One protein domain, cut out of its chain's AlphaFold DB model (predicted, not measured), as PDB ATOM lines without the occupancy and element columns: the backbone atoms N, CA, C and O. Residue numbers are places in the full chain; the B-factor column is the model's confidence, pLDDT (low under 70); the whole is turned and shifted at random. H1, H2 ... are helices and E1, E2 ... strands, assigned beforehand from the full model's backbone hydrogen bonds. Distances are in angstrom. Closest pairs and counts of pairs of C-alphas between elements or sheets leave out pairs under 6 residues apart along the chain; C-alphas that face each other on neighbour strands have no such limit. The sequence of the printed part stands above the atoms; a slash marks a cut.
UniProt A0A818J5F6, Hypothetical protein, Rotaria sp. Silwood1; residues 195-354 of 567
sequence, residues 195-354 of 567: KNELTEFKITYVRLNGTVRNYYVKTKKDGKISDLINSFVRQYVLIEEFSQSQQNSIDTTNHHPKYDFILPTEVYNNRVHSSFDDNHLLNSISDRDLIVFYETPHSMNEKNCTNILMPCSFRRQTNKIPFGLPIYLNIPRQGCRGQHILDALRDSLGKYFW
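AT A GLANCE: This is residues 195 to 354 of the 567 residues of the protein "Hypothetical protein" of Rotaria sp. Silwood1 (UniProt A0A818J5F6). What is the main picture? A strongly twisted five-stranded sheet, E2 E1 E5 E3 E4, has the long helix H1 over one face at its E2 edge; the hairpin E6 E7 crosses it, only partly face to face, and lies between it and H3. Residues 245 to 251, at the end of H1 and beyond, stick out. What is it built of, and how large is it? The printed part has 160 residues, with three named helices and seven named strands in the order E1 E2 H1 E3 E4 E5 H2 E6 E7 H3; the class and the larger sheet are mixed. It is compact, with a radius of gyration of the C-alphas of 17.0 A and spans of 54 by 42 by 40 A.

HOW THE PARTS SIT: How is the larger sheet ordered? Edge strand E2, residues 212 to 220, is antiparallel to E1, residues 198 to 206 (N 203 to O 215, 2.8 A), and E1 is parallel to E5, residues 290 to 295 (N 293 to O 204, 2.8 A). E5 is antiparallel to E3, residues 262 to 268 (N 265 to O 292, 2.8 A), and E3 to edge strand E4, residues 271 to 275 (N 266 to O 274, 2.9 A). What is on it? H1, residues 225 to 246, makes two layers with the sheet, a helix on one face; its height is 9.5 A, and it lies over E2, only just not over E1 with 2 C-alphas there, slantwise at 44 degrees on the local plane. The closest C-alphas are those of Val 217 and Phe 232, 5.9 A; E2, H1, E3 form a split strand-helix-strand unit, E1 and E5 between its strands, its crossover right-handed. How does the other sheet stand? E6, residues 307 to 315, and E7, residues 322 to 332, are a hairpin (N 310 to O 329, 2.8 A), and E7 bends by 82 degrees at residue 325. The sheets form a sandwich, two sheets face to face, strands at 89 degrees; the closest C-alphas of E4 and E7 are those of Arg 271 and Pro 326, 5.8 A. Where are the other helices? The closest C-alphas of E7 and H3, residues 338 to 352, are those of Leu 329 and Ala 344, 5.7 A; those of E6 and H2, residues 298 to 301, are Asn 307 and Met 300, 7.2 A. O i to N i+4 pairs are within hydrogen-bond range in 16 of 18 for H1 and 10 of 11 for H3; H2 is too short for one.

IN THESE COORDINATES: Where do the elements begin and end? E1 begins at C-alpha 198 (174.891, 198.089, 188.426), and H3 ends at C-alpha 352 (175.795, 190.688, 156.033). Which are long? H1 measures 31.7 A, E6 and E7 25.0 A each, E2 24.9 A.

THE WHOLE: Is it cut, and which links are long? The printed part has no cut; H1 to E3 and E4 to E5 are long links, of 15 and 14 residues. Where is confidence low? The pLDDT is under 70 at residues 195 to 196, 247 to 254, 318 and 353 to 354.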
ATOM      1  N   LYS A 195     174.284 199.101 198.275       49.47
ATOM      2  CA  LYS A 195     174.108 199.597 196.912       49.47
ATOM      3  C   LYS A 195     173.990 198.377 196.005       49.47
ATOM      4  O   LYS A 195     174.899 197.562 195.924       49.47
ATOM      5  N   ASN A 196     172.851 198.255 195.325       56.56
ATOM      6  CA  ASN A 196     172.721 197.388 194.157       56.56
ATOM      7  C   ASN A 196     173.715 197.890 193.095       56.56
ATOM      8  O   ASN A 196     173.393 198.817 192.348       56.56
ATOM      9  N   GLU A 197     174.923 197.335 193.061       80.44
ATOM     10  CA  GLU A 197     175.931 197.688 192.067       80.44
ATOM     11  C   GLU A 197     175.438 197.282 190.672       80.44
ATOM     12  O   GLU A 197     175.287 196.102 190.343       80.44
ATOM     13  N   LEU A 198     175.140 198.287 189.847       89.56
ATOM     14  CA  LEU A 198     174.891 198.089 188.426       89.56
ATOM     15  C   LEU A 198     176.242 197.987 187.714       89.56
ATOM     16  O   LEU A 198     177.076 198.883 187.827       89.56
ATOM     17  N   THR A 199     176.439 196.915 186.957       91.69
ATOM     18  CA  THR A 199     177.583 196.708 186.067       91.69
ATOM     19  C   THR A 199     177.177 197.039 184.633       91.69
ATOM     20  O   THR A 199     176.051 196.769 184.209       91.69
ATOM     21  N   GLU A 200     178.081 197.667 183.885       94.44
ATOM     22  CA  GLU A 200     177.890 197.977 182.470       94.44
ATOM     23  C   GLU A 200     178.486 196.864 181.603       94.44
ATOM     24  O   GLU A 200     179.660 196.531 181.737       94.44
ATOM     25  N   PHE A 201     177.679 196.301 180.704       94.44
ATOM     26  CA  PHE A 201     178.079 195.247 179.776       94.44
ATOM     27  C   PHE A 201     178.102 195.784 178.349       94.44
ATOM     28  O   PHE A 201     177.150 196.427 177.896       94.44
ATOM     29  N   LYS A 202     179.171 195.477 177.611       96.06
ATOM     30  CA  LYS A 202     179.267 195.772 176.181       96.06
ATOM     31  C   LYS A 202     178.657 194.625 175.376       96.06
ATOM     32  O   LYS A 202     179.163 193.509 175.406       96.06
ATOM     33  N   ILE A 203     177.604 194.922 174.625       96.94
ATOM     34  CA  ILE A 203     176.865 193.960 173.803       96.94
ATOM     35  C   ILE A 203     177.018 194.331 172.336       96.94
ATOM     36  O   ILE A 203     176.814 195.485 171.954       96.94
ATOM     37  N   THR A 204     177.303 193.346 171.493       96.69
ATOM     38  CA  THR A 204     177.201 193.496 170.039       96.69
ATOM     39  C   THR A 204     175.873 192.915 169.561       96.69
ATOM     40  O   THR A 204     175.628 191.725 169.713       96.69
ATOM     41  N   TYR A 205     175.003 193.735 168.979       96.38
ATOM     42  CA  TYR A 205     173.723 193.305 168.420       96.38
ATOM     43  C   TYR A 205     173.830 193.124 166.905       96.38
ATOM     44  O   TYR A 205     174.254 194.041 166.192       96.38
ATOM     45  N   VAL A 206     173.439 191.946 166.423       93.50
ATOM     46  CA  VAL A 206     173.487 191.541 165.016       93.50
ATOM     47  C   VAL A 206     172.066 191.299 164.519       93.50
ATOM     48  O   VAL A 206     171.406 190.350 164.940       93.50
ATOM     49  N   ARG A 207     171.597 192.148 163.604       91.50
ATOM     50  CA  ARG A 207     170.246 192.078 163.028       91.50
ATOM     51  C   ARG A 207     170.147 191.063 161.893       91.50
ATOM     52  O   ARG A 207     171.134 190.762 161.219       91.50
ATOM     53  N   LEU A 208     168.925 190.623 161.586       87.19
ATOM     54  CA  LEU A 208     168.643 189.709 160.466       87.19
ATOM     55  C   LEU A 208     169.015 190.289 159.096       87.19
ATOM     56  O   LEU A 208     169.268 189.543 158.151       87.19
ATOM     57  N   ASN A 209     169.041 191.617 158.976       84.94
ATOM     58  CA  ASN A 209     169.491 192.314 157.773       84.94
ATOM     59  C   ASN A 209     171.021 192.480 157.710       84.94
ATOM     60  O   ASN A 209     171.495 193.193 156.836       84.94
ATOM     61  N   GLY A 210     171.774 191.873 158.633       83.25
ATOM     62  CA  GLY A 210     173.233 191.941 158.683       83.25
ATOM     63  C   GLY A 210     173.807 193.193 159.345       83.25
ATOM     64  O   GLY A 210     175.023 193.330 159.430       83.25
ATOM     65  N   THR A 211     172.966 194.103 159.849       86.75
ATOM     66  CA  THR A 211     173.446 195.291 160.568       86.75
ATOM     67  C   THR A 211     174.046 194.890 161.910       86.75
ATOM     68  O   THR A 211     173.403 194.188 162.691       86.75
ATOM     69  N   VAL A 212     175.247 195.390 162.201       90.62
ATOM     70  CA  VAL A 212     175.957 195.155 163.463       90.62
ATOM     71  C   VAL A 212     176.113 196.475 164.212       90.62
ATOM     72  O   VAL A 212     176.617 197.449 163.651       90.62
ATOM     73  N   ARG A 213     175.693 196.524 165.479       92.56
ATOM     74  CA  ARG A 213     175.841 197.702 166.355       92.56
ATOM     75  C   ARG A 213     176.298 197.294 167.752       92.56
ATOM     76  O   ARG A 213     175.998 196.198 168.205       92.56
ATOM     77  N   ASN A 214     177.017 198.183 168.433       95.19
ATOM     78  CA  ASN A 214     177.462 197.969 169.810       95.19
ATOM     79  C   ASN A 214     176.629 198.814 170.777       95.19
ATOM     80  O   ASN A 214     176.373 199.985 170.501       95.19
ATOM     81  N   TYR A 215     176.266 198.231 171.914       95.06
ATOM     82  CA  TYR A 215     175.489 198.857 172.978       95.06
ATOM     83  C   TYR A 215     176.192 198.651 174.321       95.06
ATOM     84  O   TYR A 215     176.814 197.615 174.546       95.06
ATOM     85  N   TYR A 216     176.078 199.633 175.212       95.00
ATOM     86  CA  TYR A 216     176.546 199.542 176.595       95.00
ATOM     87  C   TYR A 216     175.321 199.512 177.499       95.00
ATOM     88  O   TYR A 216     174.594 200.504 177.582       95.00
ATOM     89  N   VAL A 217     175.056 198.357 178.105       95.75
ATOM     90  CA  VAL A 217     173.814 198.077 178.831       95.75
ATOM     91  C   VAL A 217     174.120 197.856 180.300       95.75
ATOM     92  O   VAL A 217     174.929 197.001 180.656       95.75
ATOM     93  N   LYS A 218     173.460 198.626 181.167       94.75
ATOM     94  CA  LYS A 218     173.624 198.523 182.621       94.75
ATOM     95  C   LYS A 218     172.617 197.541 183.204       94.75
ATOM     96  O   LYS A 218     171.415 197.665 182.972       94.75
ATOM     97  N   THR A 219     173.098 196.587 183.989       94.69
ATOM     98  CA  THR A 219     172.263 195.634 184.732       94.69
ATOM     99  C   THR A 219     172.963 195.207 186.021       94.69
ATOM    100  O   THR A 219     174.102 195.588 186.269       94.69
ATOM    101  N   LYS A 220     172.283 194.456 186.885       92.94
ATOM    102  CA  LYS A 220     172.876 193.968 188.136       92.94
ATOM    103  C   LYS A 220     173.965 192.931 187.855       92.94
ATOM    104  O   LYS A 220     173.759 192.056 187.016       92.94
ATOM    105  N   LYS A 221     175.090 193.004 188.572       89.94
ATOM    106  CA  LYS A 221     176.229 192.080 188.401       89.94
ATOM    107  C   LYS A 221     175.854 190.614 188.642       89.94
ATOM    108  O   LYS A 221     176.329 189.722 187.952       89.94
ATOM    109  N   ASP A 222     174.996 190.382 189.625       91.94
ATOM    110  CA  ASP A 222     174.425 189.093 190.016       91.94
ATOM    111  C   ASP A 222     173.118 188.758 189.271       91.94
ATOM    112  O   ASP A 222     172.448 187.778 189.590       91.94
ATOM    113  N   GLY A 223     172.750 189.574 188.278       94.12
ATOM    114  CA  GLY A 223     171.586 189.358 187.430       94.12
ATOM    115  C   GLY A 223     171.757 188.187 186.464       94.12
ATOM    116  O   GLY A 223     172.819 187.566 186.360       94.12
ATOM    117  N   LYS A 224     170.688 187.894 185.732       97.56
ATOM    118  CA  LYS A 224     170.638 186.856 184.700       97.56
ATOM    119  C   LYS A 224     170.760 187.446 183.295       97.56
ATOM    120  O   LYS A 224     170.509 188.634 183.083       97.56
ATOM    121  N   ILE A 225     171.058 186.608 182.305       97.62
ATOM    122  CA  ILE A 225     171.013 186.982 180.884       97.62
ATOM    123  C   ILE A 225     169.643 187.554 180.494       97.62
ATOM    124  O   ILE A 225     169.594 188.561 179.786       97.62
ATOM    125  N   SER A 226     168.542 187.020 181.034       97.31
ATOM    126  CA  SER A 226     167.203 187.596 180.847       97.31
ATOM    127  C   SER A 226     167.116 189.064 181.279       97.31
ATOM    128  O   SER A 226     166.462 189.880 180.627       97.31
ATOM    129  N   ASP A 227     167.785 189.432 182.372       96.44
ATOM    130  CA  ASP A 227     167.788 190.808 182.876       96.44
ATOM    131  C   ASP A 227     168.578 191.719 181.932       96.44
ATOM    132  O   ASP A 227     168.142 192.831 181.630       96.44
ATOM    133  N   LEU A 228     169.703 191.227 181.403       97.00
ATOM    134  CA  LEU A 228     170.516 191.950 180.427       97.00
ATOM    135  C   LEU A 228     169.770 192.173 179.102       97.00
ATOM    136  O   LEU A 228     169.784 193.290 178.581       97.00
ATOM    137  N   ILE A 229     169.075 191.155 178.582       97.31
ATOM    138  CA  ILE A 229     168.260 191.266 177.359       97.31
ATOM    139  C   ILE A 229     167.117 192.265 177.567       97.31
ATOM    140  O   ILE A 229     166.887 193.128 176.719       97.31
ATOM    141  N   ASN A 230     166.422 192.204 178.705       96.38
ATOM    142  CA  ASN A 230     165.346 193.145 179.019       96.38
ATOM    143  C   ASN A 230     165.848 194.591 179.110       96.38
ATOM    144  O   ASN A 230     165.213 195.501 178.566       96.38
ATOM    145  N   SER A 231     166.992 194.812 179.761       95.81
ATOM    146  CA  SER A 231     167.636 196.128 179.815       95.81
ATOM    147  C   SER A 231     168.047 196.615 178.425       95.81
ATOM    148  O   SER A 231     167.780 197.766 178.084       95.81
ATOM    149  N   PHE A 232     168.604 195.732 177.589       97.06
ATOM    150  CA  PHE A 232     168.957 196.036 176.202       97.06
ATOM    151  C   PHE A 232     167.734 196.457 175.379       97.06
ATOM    152  O   PHE A 232     167.757 197.518 174.760       97.06
ATOM    153  N   VAL A 233     166.648 195.678 175.401       95.81
ATOM    154  CA  VAL A 233     165.424 195.976 174.636       95.81
ATOM    155  C   VAL A 233     164.837 197.330 175.043       95.81
ATOM    156  O   VAL A 233     164.478 198.127 174.177       95.81
ATOM    157  N   ARG A 234     164.791 197.635 176.347       92.81
ATOM    158  CA  ARG A 234     164.322 198.940 176.851       92.81
ATOM    159  C   ARG A 234     165.209 200.091 176.382       92.81
ATOM    160  O   ARG A 234     164.698 201.123 175.957       92.81
ATOM    161  N   GLN A 235     166.527 199.916 176.448       92.44
ATOM    162  CA  GLN A 235     167.488 200.942 176.051       92.44
ATOM    163  C   GLN A 235     167.517 201.161 174.532       92.44
ATOM    164  O   GLN A 235     167.672 202.295 174.085       92.44
ATOM    165  N   TYR A 236     167.334 200.104 173.737       91.12
ATOM    166  CA  TYR A 236     167.299 200.179 172.277       91.12
ATOM    167  C   TYR A 236     166.193 201.118 171.788       91.12
ATOM    168  O   TYR A 236     166.443 201.949 170.919       91.12
ATOM    169  N   VAL A 237     164.992 201.024 172.375       86.06
ATOM    170  CA  VAL A 237     163.859 201.910 172.047       86.06
ATOM    171  C   VAL A 237     164.260 203.375 172.227       86.06
ATOM    172  O   VAL A 237     164.121 204.158 171.297       86.06
ATOM    173  N   LEU A 238     164.867 203.713 173.369       84.50
ATOM    174  CA  LEU A 238     165.288 205.083 173.677       84.50
ATOM    175  C   LEU A 238     166.355 205.615 172.703       84.50
ATOM    176  O   LEU A 238     166.296 206.774 172.295       84.50
ATOM    177  N   ILE A 239     167.337 204.787 172.333       84.19
ATOM    178  CA  ILE A 239     168.450 205.200 171.462       84.19
ATOM    179  C   ILE A 239     167.994 205.378 170.009       84.19
ATOM    180  O   ILE A 239     168.387 206.351 169.356       84.19
ATOM    181  N   GLU A 240     167.179 204.461 169.484       80.75
ATOM    182  CA  GLU A 240     166.707 204.557 168.099       80.75
ATOM    183  C   GLU A 240     165.657 205.663 167.933       80.75
ATOM    184  O   GLU A 240     165.725 206.391 166.944       80.75
ATOM    185  N   GLU A 241     164.756 205.872 168.902       78.12
ATOM    186  CA  GLU A 241     163.816 207.009 168.886       78.12
ATOM    187  C   GLU A 241     164.564 208.350 168.869       78.12
ATOM    188  O   GLU A 241     164.232 209.254 168.094       78.12
ATOM    189  N   PHE A 242     165.636 208.468 169.659       77.75
ATOM    190  CA  PHE A 242     166.482 209.659 169.657       77.75
ATOM    191  C   PHE A 242     167.216 209.844 168.320       77.75
ATOM    192  O   PHE A 242     167.247 210.953 167.785       77.75
ATOM    193  N   SER A 243     167.753 208.770 167.737       76.94
ATOM    194  CA  SER A 243     168.481 208.822 166.456       76.94
ATOM    195  C   SER A 243     167.567 209.176 165.275       76.94
ATOM    196  O   SER A 243     167.954 209.960 164.405       76.94
ATOM    197  N   GLN A 244     166.330 208.674 165.275       71.94
ATOM    198  CA  GLN A 244     165.316 208.986 164.261       71.94
ATOM    199  C   GLN A 244     164.860 210.450 164.317       71.94
ATOM    200  O   GLN A 244     164.572 211.037 163.278       71.94
ATOM    201  N   SER A 245     164.856 211.077 165.499       70.25
ATOM    202  CA  SER A 245     164.516 212.502 165.636       70.25
ATOM    203  C   SER A 245     165.545 213.448 164.999       70.25
ATOM    204  O   SER A 245     165.217 214.590 164.678       70.25
ATOM    205  N   GLN A 246     166.784 212.982 164.792       72.62
ATOM    206  CA  GLN A 246     167.885 213.798 164.267       72.62
ATOM    207  C   GLN A 246     168.139 213.601 162.767       72.62
ATOM    208  O   GLN A 246     168.750 214.461 162.132       72.62
ATOM    209  N   GLN A 247     167.677 212.495 162.182       64.25
ATOM    210  CA  GLN A 247     167.883 212.176 160.771       64.25
ATOM    211  C   GLN A 247     166.534 212.158 160.043       64.25
ATOM    212  O   GLN A 247     165.770 211.209 160.162       64.25
ATOM    213  N   ASN A 248     166.261 213.188 159.227       58.28
ATOM    214  CA  ASN A 248     165.093 213.295 158.328       58.28
ATOM    215  C   ASN A 248     165.086 212.236 157.189       58.28
ATOM    216  O   ASN A 248     164.581 212.488 156.094       58.28
ATOM    217  N   SER A 249     165.688 211.063 157.390       50.53
ATOM    218  CA  SER A 249     165.736 209.972 156.417       50.53
ATOM    219  C   SER A 249     164.558 209.018 156.612       50.53
ATOM    220  O   SER A 249     164.364 208.468 157.691       50.53
ATOM    221  N   ILE A 250     163.809 208.782 155.534       52.00
ATOM    222  CA  ILE A 250     162.572 207.982 155.452       52.00
ATOM    223  C   ILE A 250     162.848 206.460 155.510       52.00
ATOM    224  O   ILE A 250     162.069 205.666 154.993       52.00
ATOM    225  N   ASP A 251     163.941 206.000 156.126       49.34
ATOM    226  CA  ASP A 251     164.219 204.556 156.199       49.34
ATOM    227  C   ASP A 251     163.526 203.927 157.423       49.34
ATOM    228  O   ASP A 251     164.098 203.680 158.487       49.34
ATOM    229  N   THR A 252     162.212 203.762 157.272       49.19
ATOM    230  CA  THR A 252     161.215 203.382 158.280       49.19
ATOM    231  C   THR A 252     161.115 201.874 158.476       49.19
ATOM    232  O   THR A 252     160.054 201.268 158.313       49.19
ATOM    233  N   THR A 253     162.188 201.226 158.921       57.72
ATOM    234  CA  THR A 253     161.972 199.946 159.609       57.72
ATOM    235  C   THR A 253     161.694 200.250 161.079       57.72
ATOM    236  O   THR A 253     162.623 200.389 161.866       57.72
ATOM    237  N   ASN A 254     160.405 200.372 161.445       67.38
ATOM    238  CA  ASN A 254     159.891 200.381 162.833       67.38
ATOM    239  C   ASN A 254     160.176 199.031 163.510       67.38
ATOM    240  O   ASN A 254     159.283 198.275 163.898       67.38
ATOM    241  N   HIS A 255     161.445 198.661 163.544       79.56
ATOM    242  CA  HIS A 255     161.911 197.386 164.009       79.56
ATOM    243  C   HIS A 255     162.426 197.564 165.429       79.56
ATOM    244  O   HIS A 255     163.511 198.106 165.652       79.56
ATOM    245  N   HIS A 256     161.632 197.076 166.375       87.69
ATOM    246  CA  HIS A 256     162.035 196.940 167.761       87.69
ATOM    247  C   HIS A 256     162.447 195.486 168.010       87.69
ATOM    248  O   HIS A 256     161.653 194.583 167.711       87.69
ATOM    249  N   PRO A 257     163.655 195.243 168.551       90.81
ATOM    250  CA  PRO A 257     164.042 193.915 168.981       90.81
ATOM    251  C   PRO A 257     163.031 193.447 170.024       90.81
ATOM    252  O   PRO A 257     162.667 194.200 170.930       90.81
ATOM    253  N   LYS A 258     162.550 192.212 169.895       92.69
ATOM    254  CA  LYS A 258     161.702 191.610 170.925       92.69
ATOM    255  C   LYS A 258     162.530 190.581 171.666       92.69
ATOM    256  O   LYS A 258     163.281 189.845 171.032       92.69
ATOM    257  N   TYR A 259     162.335 190.537 172.978       93.44
ATOM    258  CA  TYR A 259     163.031 189.645 173.900       93.44
ATOM    259  C   TYR A 259     163.138 188.213 173.354       93.44
ATOM    260  O   TYR A 259     164.242 187.704 173.194       93.44
ATOM    261  N   ASP A 260     162.010 187.627 172.939       93.19
ATOM    262  CA  ASP A 260     161.962 186.234 172.482       93.19
ATOM    263  C   ASP A 260     162.769 185.971 171.201       93.19
ATOM    264  O   ASP A 260     163.108 184.828 170.921       93.19
ATOM    265  N   PHE A 261     163.071 186.993 170.391       94.25
ATOM    266  CA  PHE A 261     163.804 186.829 169.129       94.25
ATOM    267  C   PHE A 261     165.293 187.148 169.259       94.25
ATOM    268  O   PHE A 261     165.968 187.292 168.240       94.25
ATOM    269  N   ILE A 262     165.827 187.250 170.474       96.12
ATOM    270  CA  ILE A 262     167.253 187.475 170.709       96.12
ATOM    271  C   ILE A 262     167.902 186.171 171.159       96.12
ATOM    272  O   ILE A 262     167.526 185.599 172.174       96.12
ATOM    273  N   LEU A 263     168.921 185.731 170.422       96.44
ATOM    274  CA  LEU A 263     169.804 184.641 170.816       96.44
ATOM    275  C   LEU A 263     171.093 185.228 171.420       96.44
ATOM    276  O   LEU A 263     171.946 185.714 170.666       96.44
ATOM    277  N   PRO A 264     171.256 185.207 172.755       97.25
ATOM    278  CA  PRO A 264     172.477 185.645 173.417       97.25
ATOM    279  C   PRO A 264     173.576 184.586 173.261       97.25
ATOM    280  O   PRO A 264     173.372 183.397 173.513       97.25
ATOM    281  N   THR A 265     174.764 185.005 172.840       96.56
ATOM    282  CA  THR A 265     175.879 184.091 172.566       96.56
ATOM    283  C   THR A 265     177.203 184.659 173.023       96.56
ATOM    284  O   THR A 265     177.407 185.873 173.054       96.56
ATOM    285  N   GLU A 266     178.110 183.752 173.333       95.62
ATOM    286  CA  GLU A 266     179.498 184.032 173.633       95.62
ATOM    287  C   GLU A 266     180.332 183.841 172.367       95.62
ATOM    288  O   GLU A 266     180.348 182.754 171.774       95.62
ATOM    289  N   VAL A 267     181.030 184.889 171.932       93.81
ATOM    290  CA  VAL A 267     181.917 184.824 170.770       93.81
ATOM    291  C   VAL A 267     183.361 184.989 171.215       93.81
ATOM    292  O   VAL A 267     183.781 186.057 171.656       93.81
ATOM    293  N   TYR A 268     184.144 183.930 171.014       91.31
ATOM    294  CA  TYR A 268     185.574 183.903 171.290       91.31
ATOM    295  C   TYR A 268     186.350 183.580 170.013       91.31
ATOM    296  O   TYR A 268     186.040 182.624 169.297       91.31
ATOM    297  N   ASN A 269     187.364 184.392 169.699       87.75
ATOM    298  CA  ASN A 269     188.200 184.235 168.502       87.75
ATOM    299  C   ASN A 269     187.378 184.045 167.204       87.75
ATOM    300  O   ASN A 269     187.622 183.123 166.417       87.75
ATOM    301  N   ASN A 270     186.364 184.901 167.004       90.06
ATOM    302  CA  ASN A 270     185.488 184.901 165.821       90.06
ATOM    303  C   ASN A 270     184.717 183.575 165.607       90.06
ATOM    304  O   ASN A 270     184.352 183.204 164.482       90.06
ATOM    305  N   ARG A 271     184.469 182.832 166.691       89.56
ATOM    306  CA  ARG A 271     183.641 181.620 166.718       89.56
ATOM    307  C   ARG A 271     182.628 181.715 167.846       89.56
ATOM    308  O   ARG A 271     182.942 182.233 168.910       89.56
ATOM    309  N   VAL A 272     181.436 181.177 167.610       92.19
ATOM    310  CA  VAL A 272     180.463 180.965 168.684       92.19
ATOM    311  C   VAL A 272     181.032 179.890 169.605       92.19
ATOM    312  O   VAL A 272     181.281 178.770 169.152       92.19
ATOM    313  N   HIS A 273     181.281 180.251 170.860       91.19
ATOM    314  CA  HIS A 273     181.729 179.322 171.891       91.19
ATOM    315  C   HIS A 273     180.532 178.647 172.556       91.19
ATOM    316  O   HIS A 273     180.456 177.419 172.602       91.19
ATOM    317  N   SER A 274     179.568 179.454 172.995       92.69
ATOM    318  CA  SER A 274     178.368 178.996 173.684       92.69
ATOM    319  C   SER A 274     177.162 179.889 173.358       92.69
ATOM    320  O   SER A 274     177.302 181.029 172.906       92.69
ATOM    321  N   SER A 275     175.957 179.351 173.544       94.62
ATOM    322  CA  SER A 275     174.713 180.126 173.598       94.62
ATOM    323  C   SER A 275     174.229 180.153 175.038       94.62
ATOM    324  O   SER A 275     174.210 179.101 175.683       94.62
ATOM    325  N   PHE A 276     173.811 181.315 175.526       95.75
ATOM    326  CA  PHE A 276     173.326 181.442 176.892       95.75
ATOM    327  C   PHE A 276     171.842 181.092 176.989       95.75
ATOM    328  O   PHE A 276     171.059 181.422 176.098       95.75
ATOM    329  N   ASP A 277     171.457 180.445 178.086       95.62
ATOM    330  CA  ASP A 277     170.055 180.372 178.486       95.62
ATOM    331  C   ASP A 277     169.658 181.618 179.296       95.62
ATOM    332  O   ASP A 277     170.504 182.312 179.865       95.62
ATOM    333  N   ASP A 278     168.357 181.891 179.372       95.75
ATOM    334  CA  ASP A 278     167.802 183.049 180.081       95.75
ATOM    335  C   ASP A 278     168.184 183.109 181.568       95.75
ATOM    336  O   ASP A 278     168.222 184.193 182.149       95.75
ATOM    337  N   ASN A 279     168.461 181.965 182.199       96.88
ATOM    338  CA  ASN A 279     168.797 181.859 183.617       96.88
ATOM    339  C   ASN A 279     170.300 181.923 183.899       96.88
ATOM    340  O   ASN A 279     170.675 181.934 185.076       96.88
ATOM    341  N   HIS A 280     171.141 181.976 182.866       96.31
ATOM    342  CA  HIS A 280     172.584 182.059 183.012       96.31
ATOM    343  C   HIS A 280     172.960 183.327 183.785       96.31
ATOM    344  O   HIS A 280     172.482 184.421 183.471       96.31
ATOM    345  N   LEU A 281     173.790 183.178 184.818       95.88
ATOM    346  CA  LEU A 281     174.198 184.289 185.673       95.88
ATOM    347  C   LEU A 281     175.238 185.153 184.956       95.88
ATOM    348  O   LEU A 281     176.142 184.651 184.297       95.88
ATOM    349  N   LEU A 282     175.133 186.469 185.093       94.44
ATOM    350  CA  LEU A 282     176.045 187.395 184.418       94.44
ATOM    351  C   LEU A 282     177.450 187.386 185.025       94.44
ATOM    352  O   LEU A 282     178.425 187.618 184.318       94.44
ATOM    353  N   ASN A 283     177.566 187.069 186.314       92.50
ATOM    354  CA  ASN A 283     178.851 186.982 187.005       92.50
ATOM    355  C   ASN A 283     179.702 185.764 186.600       92.50
ATOM    356  O   ASN A 283     180.870 185.711 186.979       92.50
ATOM    357  N   SER A 284     179.143 184.794 185.863       90.44
ATOM    358  CA  SER A 284     179.896 183.656 185.326       90.44
ATOM    359  C   SER A 284     180.454 183.896 183.924       90.44
ATOM    360  O   SER A 284     181.207 183.057 183.433       90.44
ATOM    361  N   ILE A 285     180.112 185.016 183.285       89.06
ATOM    362  CA  ILE A 285     180.632 185.389 181.967       89.06
ATOM    363  C   ILE A 285     182.009 186.024 182.167       89.06
ATOM    364  O   ILE A 285     182.147 186.938 182.981       89.06
ATOM    365  N   SER A 286     183.039 185.542 181.467       80.94
ATOM    366  CA  SER A 286     184.386 186.086 181.645       80.94
ATOM    367  C   SER A 286     184.525 187.446 180.953       80.94
ATOM    368  O   SER A 286     184.010 187.667 179.859       80.94
ATOM    369  N   ASP A 287     185.288 188.357 181.565       79.56
ATOM    370  CA  ASP A 287     185.529 189.711 181.039       79.56
ATOM    371  C   ASP A 287     186.219 189.728 179.659       79.56
ATOM    372  O   ASP A 287     186.335 190.774 179.018       79.56
ATOM    373  N   ARG A 288     186.727 188.576 179.195       71.31
ATOM    374  CA  ARG A 288     187.413 188.433 177.903       71.31
ATOM    375  C   ARG A 288     186.470 188.089 176.755       71.31
ATOM    376  O   ARG A 288     186.907 188.139 175.602       71.31
ATOM    377  N   ASP A 289     185.221 187.750 177.048       76.81
ATOM    378  CA  ASP A 289     184.304 187.196 176.064       76.81
ATOM    379  C   ASP A 289     183.394 188.272 175.469       76.81
ATOM    380  O   ASP A 289     182.912 189.181 176.148       76.81
ATOM    381  N   LEU A 290     183.165 188.193 174.155       91.50
ATOM    382  CA  LEU A 290     182.250 189.103 173.480       91.50
ATOM    383  C   LEU A 290     180.825 188.560 173.609       91.50
ATOM    384  O   LEU A 290     180.505 187.517 173.034       91.50
ATOM    385  N   ILE A 291     179.958 189.295 174.305       96.50
ATOM    386  CA  ILE A 291     178.526 188.993 174.345       96.50
ATOM    387  C   ILE A 291     177.886 189.520 173.059       96.50
ATOM    388  O   ILE A 291     177.835 190.731 172.815       96.50
ATOM    389  N   VAL A 292     177.386 188.603 172.233       97.00
ATOM    390  CA  VAL A 292     176.737 188.923 170.959       97.00
ATOM    391  C   VAL A 292     175.281 188.488 170.992       97.00
ATOM    392  O   VAL A 292     174.967 187.322 171.232       97.00
ATOM    393  N   PHE A 293     174.384 189.436 170.740       97.62
ATOM    394  CA  PHE A 293     172.949 189.220 170.625       97.62
ATOM    395  C   PHE A 293     172.589 189.089 169.148       97.62
ATOM    396  O   PHE A 293     172.661 190.064 168.398       97.62
ATOM    397  N   TYR A 294     172.208 187.888 168.726       95.81
ATOM    398  CA  TYR A 294     171.754 187.628 167.362       95.81
ATOM    399  C   TYR A 294     170.237 187.723 167.280       95.81
ATOM    400  O   TYR A 294     169.525 187.042 168.015       95.81
ATOM    401  N   GLU A 295     169.732 188.535 166.361       94.62
ATOM    402  CA  GLU A 295     168.316 188.534 166.015       94.62
ATOM    403  C   GLU A 295     167.963 187.235 165.278       94.62
ATOM    404  O   GLU A 295     168.641 186.824 164.331       94.62
ATOM    405  N   THR A 296     166.892 186.581 165.711       92.81
ATOM    406  CA  THR A 296     166.418 185.311 165.161       92.81
ATOM    407  C   THR A 296     165.109 185.507 164.392       92.81
ATOM    408  O   THR A 296     164.288 186.356 164.750       92.81
ATOM    409  N   PRO A 297     164.880 184.756 163.297       89.38
ATOM    410  CA  PRO A 297     163.632 184.864 162.558       89.38
ATOM    411  C   PRO A 297     162.468 184.273 163.357       89.38
ATOM    412  O   PRO A 297     162.635 183.305 164.095       89.38
ATOM    413  N   HIS A 298     161.264 184.818 163.146       87.25
ATOM    414  CA  HIS A 298     160.055 184.425 163.880       87.25
ATOM    415  C   HIS A 298     159.787 182.912 163.857       87.25
ATOM    416  O   HIS A 298     159.369 182.339 164.861       87.25
ATOM    417  N   SER A 299     160.107 182.263 162.735       83.06
ATOM    418  CA  SER A 299     159.941 180.824 162.533       83.06
ATOM    419  C   SER A 299     160.770 179.951 163.481       83.06
ATOM    420  O   SER A 299     160.456 178.772 163.627       83.06
ATOM    421  N   MET A 300     161.800 180.490 164.149       83.38
ATOM    422  CA  MET A 300     162.608 179.727 165.112       83.38
ATOM    423  C   MET A 300     161.930 179.550 166.473       83.38
ATOM    424  O   MET A 300     162.261 178.602 167.180       83.38
ATOM    425  N   ASN A 301     160.948 180.388 166.816       81.94
ATOM    426  CA  ASN A 301     160.221 180.290 168.089       81.94
ATOM    427  C   ASN A 301     158.939 179.455 168.005       81.94
ATOM    428  O   ASN A 301     158.236 179.272 169.001       81.94
ATOM    429  N   GLU A 302     158.608 178.933 166.827       85.88
ATOM    430  CA  GLU A 302     157.472 178.034 166.674       85.88
ATOM    431  C   GLU A 302     157.792 176.669 167.303       85.88
ATOM    432  O   GLU A 302     158.838 176.074 167.044       85.88
ATOM    433  N   LYS A 303     156.861 176.121 168.100       81.81
ATOM    434  CA  LYS A 303     157.033 174.836 168.817       81.81
ATOM    435  C   LYS A 303     157.417 173.652 167.913       81.81
ATOM    436  O   LYS A 303     157.960 172.671 168.407       81.81
ATOM    437  N   ASN A 304     157.145 173.753 166.611       83.88
ATOM    438  CA  ASN A 304     157.431 172.734 165.602       83.88
ATOM    439  C   ASN A 304     158.469 173.205 164.570       83.88
ATOM    440  O   ASN A 304     158.375 172.831 163.401       83.88
ATOM    441  N   CYS A 305     159.436 174.039 164.967       84.56
ATOM    442  CA  CYS A 305     160.460 174.517 164.044       84.56
ATOM    443  C   CYS A 305     161.213 173.340 163.393       84.56
ATOM    444  O   CYS A 305     161.867 172.530 164.060       84.56
ATOM    445  N   THR A 306     161.108 173.236 162.067       90.81
ATOM    446  CA  THR A 306     161.785 172.216 161.255       90.81
ATOM    447  C   THR A 306     163.207 172.615 160.881       90.81
ATOM    448  O   THR A 306     163.922 171.805 160.290       90.81
ATOM    449  N   ASN A 307     163.637 173.820 161.253       91.31
ATOM    450  CA  ASN A 307     164.956 174.351 160.960       91.31
ATOM    451  C   ASN A 307     165.829 174.459 162.219       91.31
ATOM    452  O   ASN A 307     165.351 174.388 163.349       91.31
ATOM    453  N   ILE A 308     167.132 174.623 162.013       91.25
ATOM    454  CA  ILE A 308     168.132 174.900 163.047       91.25
ATOM    455  C   ILE A 308     168.976 176.108 162.642       91.25
ATOM    456  O   ILE A 308     169.162 176.376 161.453       91.25
ATOM    457  N   LEU A 309     169.513 176.817 163.636       91.25
ATOM    458  CA  LEU A 309     170.550 177.822 163.421       91.25
ATOM    459  C   LEU A 309     171.914 177.133 163.461       91.25
ATOM    460  O   LEU A 309     172.326 176.607 164.493       91.25
ATOM    461  N   MET A 310     172.619 177.136 162.335       91.12
ATOM    462  CA  MET A 310     173.976 176.611 162.230       91.12
ATOM    463  C   MET A 310     174.979 177.772 162.235       91.12
ATOM    464  O   MET A 310     174.942 178.586 161.311       91.12
ATOM    465  N   PRO A 311     175.878 177.876 163.230       90.38
ATOM    466  CA  PRO A 311     176.889 178.925 163.247       90.38
ATOM    467  C   PRO A 311     177.918 178.699 162.133       90.38
ATOM    468  O   PRO A 311     178.400 177.586 161.917       90.38
ATOM    469  N   CYS A 312     178.280 179.768 161.436       89.25
ATOM    470  CA  CYS A 312     179.228 179.773 160.333       89.25
ATOM    471  C   CYS A 312     180.289 180.853 160.570       89.25
ATOM    472  O   CYS A 312     179.968 182.028 160.740       89.25
ATOM    473  N   SER A 313     181.560 180.449 160.556       89.06
ATOM    474  CA  SER A 313     182.714 181.343 160.705       89.06
ATOM    475  C   SER A 313     183.467 181.484 159.388       89.06
ATOM    476  O   SER A 313     183.629 180.509 158.650       89.06
ATOM    477  N   PHE A 314     184.021 182.666 159.136       84.06
ATOM    478  CA  PHE A 314     184.826 182.941 157.947       84.06
ATOM    479  C   PHE A 314     186.305 182.723 158.233       84.06
ATOM    480  O   PHE A 314     186.773 183.030 159.325       84.06
ATOM    481  N   ARG A 315     187.053 182.193 157.265       82.06
ATOM    482  CA  ARG A 315     188.513 182.023 157.333       82.06
ATOM    483  C   ARG A 315     189.117 182.462 156.010       82.06
ATOM    484  O   ARG A 315     188.487 182.266 154.970       82.06
ATOM    485  N   ARG A 316     190.313 183.052 156.029       76.00
ATOM    486  CA  ARG A 316     191.017 183.337 154.771       76.00
ATOM    487  C   ARG A 316     191.673 182.054 154.275       76.00
ATOM    488  O   ARG A 316     191.985 181.155 155.050       76.00
ATOM    489  N   GLN A 317     191.910 181.972 152.973       72.56
ATOM    490  CA  GLN A 317     192.617 180.827 152.403       72.56
ATOM    491  C   GLN A 317     194.088 180.786 152.850       72.56
ATOM    492  O   GLN A 317     194.641 179.712 153.060       72.56
ATOM    493  N   THR A 318     194.701 181.959 153.042       69.19
ATOM    494  CA  THR A 318     196.117 182.113 153.402       69.19
ATOM    495  C   THR A 318     196.396 181.916 154.890       69.19
ATOM    496  O   THR A 318     197.487 181.493 155.250       69.19
ATOM    497  N   ASN A 319     195.421 182.182 155.768       70.31
ATOM    498  CA  ASN A 319     195.548 181.943 157.200       70.31
ATOM    499  C   ASN A 319     194.317 181.200 157.735       70.31
ATOM    500  O   ASN A 319     193.177 181.620 157.579       70.31
ATOM    501  N   LYS A 320     194.526 180.075 158.432       76.06
ATOM    502  CA  LYS A 320     193.427 179.287 159.033       76.06
ATOM    503  C   LYS A 320     192.715 180.018 160.191       76.06
ATOM    504  O   LYS A 320     191.882 179.416 160.874       76.06
ATOM    505  N   ILE A 321     193.050 181.287 160.424       81.44
ATOM    506  CA  ILE A 321     192.531 182.130 161.496       81.44
ATOM    507  C   ILE A 321     191.139 182.635 161.090       81.44
ATOM    508  O   ILE A 321     190.986 183.199 160.002       81.44
ATOM    509  N   PRO A 322     190.107 182.424 161.925       84.38
ATOM    510  CA  PRO A 322     188.789 182.957 161.645       84.38
ATOM    511  C   PRO A 322     188.752 184.481 161.760       84.38
ATOM    512  O   PRO A 322     189.403 185.060 162.631       84.38
ATOM    513  N   PHE A 323     187.971 185.134 160.907       84.94
ATOM    514  CA  PHE A 323     187.794 186.585 160.919       84.94
ATOM    515  C   PHE A 323     186.313 186.966 160.870       84.94
ATOM    516  O   PHE A 323     185.493 186.227 160.329       84.94
ATOM    517  N   GLY A 324     185.997 188.147 161.406       86.81
ATOM    518  CA  GLY A 324     184.634 188.673 161.458       86.81
ATOM    519  C   GLY A 324     183.748 187.965 162.483       86.81
ATOM    520  O   GLY A 324     184.096 186.923 163.032       86.81
ATOM    521  N   LEU A 325     182.578 188.540 162.746       89.38
ATOM    522  CA  LEU A 325     181.588 187.888 163.596       89.38
ATOM    523  C   LEU A 325     181.003 186.666 162.869       89.38
ATOM    524  O   LEU A 325     180.733 186.750 161.665       89.38
ATOM    525  N   PRO A 326     180.791 185.542 163.576       90.50
ATOM    526  CA  PRO A 326     180.105 184.405 162.991       90.50
ATOM    527  C   PRO A 326     178.666 184.790 162.633       90.50
ATOM    528  O   PRO A 326     178.061 185.649 163.276       90.50
ATOM    529  N   ILE A 327     178.114 184.144 161.612       89.38
ATOM    530  CA  ILE A 327     176.707 184.292 161.225       89.38
ATOM    531  C   ILE A 327     175.964 182.992 161.496       89.38
ATOM    532  O   ILE A 327     176.556 181.915 161.437       89.38
ATOM    533  N   TYR A 328     174.664 183.070 161.742       89.88
ATOM    534  CA  TYR A 328     173.821 181.884 161.808       89.88
ATOM    535  C   TYR A 328     173.130 181.634 160.470       89.88
ATOM    536  O   TYR A 328     172.521 182.527 159.880       89.88
ATOM    537  N   LEU A 329     173.228 180.397 159.991       89.81
ATOM    538  CA  LEU A 329     172.520 179.908 158.817       89.81
ATOM    539  C   LEU A 329     171.256 179.184 159.266       89.81
ATOM    540  O   LEU A 329     171.324 178.264 160.077       89.81
ATOM    541  N   ASN A 330     170.112 179.588 158.724       90.00
ATOM    542  CA  ASN A 330     168.840 178.918 158.958       90.00
ATOM    543  C   ASN A 330     168.712 177.745 157.978       90.00
ATOM    544  O   ASN A 330     168.459 177.966 156.794       90.00
ATOM    545  N   ILE A 331     168.930 176.514 158.446       92.31
ATOM    546  CA  ILE A 331     168.929 175.315 157.592       92.31
ATOM    547  C   ILE A 331     167.921 174.269 158.083       92.31
ATOM    548  O   ILE A 331     167.673 174.186 159.287       92.31
ATOM    549  N   PRO A 332     167.369 173.419 157.198       91.62
ATOM    550  CA  PRO A 332     166.485 172.334 157.609       91.62
ATOM    551  C   PRO A 332     167.181 171.368 158.572       91.62
ATOM    552  O   PRO A 332     168.285 170.888 158.305       91.62
ATOM    553  N   ARG A 333     166.511 171.030 159.676       89.88
ATOM    554  CA  ARG A 333     166.989 170.069 160.679       89.88
ATOM    555  C   ARG A 333     167.094 168.656 160.114       89.88
ATOM    556  O   ARG A 333     167.994 167.906 160.479       89.88
ATOM    557  N   GLN A 334     166.156 168.282 159.245       90.62
ATOM    558  CA  GLN A 334     166.100 166.975 158.591       90.62
ATOM    559  C   GLN A 334     166.223 167.145 157.075       90.62
ATOM    560  O   GLN A 334     165.663 168.072 156.498       90.62
ATOM    561  N   GLY A 335     166.967 166.247 156.424       89.19
ATOM    562  CA  GLY A 335     167.129 166.271 154.966       89.19
ATOM    563  C   GLY A 335     167.970 167.438 154.431       89.19
ATOM    564  O   GLY A 335     167.814 167.812 153.267       89.19
ATOM    565  N   CYS A 336     168.860 168.019 155.245       90.31
ATOM    566  CA  CYS A 336     169.780 169.059 154.786       90.31
ATOM    567  C   CYS A 336     170.682 168.526 153.653       90.31
ATOM    568  O   CYS A 336     171.271 167.452 153.760       90.31
ATOM    569  N   ARG A 337     170.771 169.274 152.548       89.56
ATOM    570  CA  ARG A 337     171.582 168.964 151.361       89.56
ATOM    571  C   ARG A 337     172.545 170.123 151.143       89.56
ATOM    572  O   ARG A 337     172.256 171.234 151.578       89.56
ATOM    573  N   GLY A 338     173.630 169.893 150.402       83.88
ATOM    574  CA  GLY A 338     174.584 170.956 150.059       83.88
ATOM    575  C   GLY A 338     173.907 172.202 149.472       83.88
ATOM    576  O   GLY A 338     174.259 173.314 149.842       83.88
ATOM    577  N   GLN A 339     172.855 172.019 148.664       86.56
ATOM    578  CA  GLN A 339     172.071 173.125 148.111       86.56
ATOM    579  C   GLN A 339     171.399 173.993 149.188       86.56
ATOM    580  O   GLN A 339     171.478 175.208 149.105       86.56
ATOM    581  N   HIS A 340     170.828 173.395 150.242       87.56
ATOM    582  CA  HIS A 340     170.214 174.148 151.344       87.56
ATOM    583  C   HIS A 340     171.241 175.011 152.094       87.56
ATOM    584  O   HIS A 340     170.919 176.108 152.537       87.56
ATOM    585  N   ILE A 341     172.488 174.537 152.209       84.69
ATOM    586  CA  ILE A 341     173.586 175.308 152.811       84.69
ATOM    587  C   ILE A 341     174.003 176.451 151.881       84.69
ATOM    588  O   ILE A 341     174.205 177.567 152.348       84.69
ATOM    589  N   LEU A 342     174.112 176.193 150.574       83.38
ATOM    590  CA  LEU A 342     174.456 177.212 149.579       83.38
ATOM    591  C   LEU A 342     173.394 178.311 149.489       83.38
ATOM    592  O   LEU A 342     173.749 179.484 149.410       83.38
ATOM    593  N   ASP A 343     172.114 177.945 149.532       85.69
ATOM    594  CA  ASP A 343     171.009 178.903 149.508       85.69
ATOM    595  C   ASP A 343     170.985 179.736 150.799       85.69
ATOM    596  O   ASP A 343     170.973 180.962 150.727       85.69
ATOM    597  N   ALA A 344     171.130 179.104 151.971       85.75
ATOM    598  CA  ALA A 344     171.237 179.822 153.243       85.75
ATOM    599  C   ALA A 344     172.463 180.755 153.298       85.75
ATOM    600  O   ALA A 344     172.371 181.875 153.799       85.75
ATOM    601  N   LEU A 345     173.614 180.326 152.766       83.19
ATOM    602  CA  LEU A 345     174.807 181.169 152.654       83.19
ATOM    603  C   LEU A 345     174.562 182.361 151.732       83.19
ATOM    604  O   LEU A 345     174.940 183.473 152.086       83.19
ATOM    605  N   ARG A 346     173.928 182.153 150.573       82.69
ATOM    606  CA  ARG A 346     173.613 183.229 149.624       82.69
ATOM    607  C   ARG A 346     172.691 184.270 150.262       82.69
ATOM    608  O   ARG A 346     172.975 185.465 150.170       82.69
ATOM    609  N   ASP A 347     171.653 183.812 150.956       82.50
ATOM    610  CA  ASP A 347     170.674 184.670 151.629       82.50
ATOM    611  C   ASP A 347     171.281 185.453 152.800       82.50
ATOM    612  O   ASP A 347     170.955 186.629 152.993       82.50
ATOM    613  N   SER A 348     172.170 184.831 153.581       81.44
ATOM    614  CA  SER A 348     172.809 185.480 154.731       81.44
ATOM    615  C   SER A 348     173.973 186.393 154.330       81.44
ATOM    616  O   SER A 348     174.092 187.492 154.870       81.44
ATOM    617  N   LEU A 349     174.817 185.997 153.370       78.75
ATOM    618  CA  LEU A 349     175.984 186.785 152.943       78.75
ATOM    619  C   LEU A 349     175.590 188.097 152.266       78.75
ATOM    620  O   LEU A 349     176.213 189.123 152.537       78.75
ATOM    621  N   GLY A 350     174.548 188.079 151.429       71.12
ATOM    622  CA  GLY A 350     174.056 189.288 150.763       71.12
ATOM    623  C   GLY A 350     173.578 190.355 151.750       71.12
ATOM    624  O   GLY A 350     173.793 191.542 151.528       71.12
ATOM    625  N   LYS A 351     172.996 189.930 152.878       74.38
ATOM    626  CA  LYS A 351     172.565 190.823 153.965       74.38
ATOM    627  C   LYS A 351     173.750 191.302 154.810       74.38
ATOM    628  O   LYS A 351     173.819 192.468 155.172       74.38
ATOM    629  N   TYR A 352     174.701 190.415 155.097       71.81
ATOM    630  CA  TYR A 352     175.795 190.688 156.033       71.81
ATOM    631  C   TYR A 352     176.913 191.572 155.472       71.81
ATOM    632  O   TYR A 352     177.466 192.395 156.195       71.81
ATOM    633  N   PHE A 353     177.260 191.414 154.193       69.31
ATOM    634  CA  PHE A 353     178.435 192.072 153.610       69.31
ATOM    635  C   PHE A 353     178.127 193.295 152.742       69.31
ATOM    636  O   PHE A 353     179.055 193.828 152.146       69.31
ATOM    637  N   TRP A 354     176.868 193.757 152.674       60.94
ATOM    638  CA  TRP A 354     176.457 194.910 151.847       60.94
ATOM    639  C   TRP A 354     177.056 194.861 150.427       60.94
ATOM    640  O   TRP A 354     177.416 195.884 149.850       60.94
TER     641      TRP A 354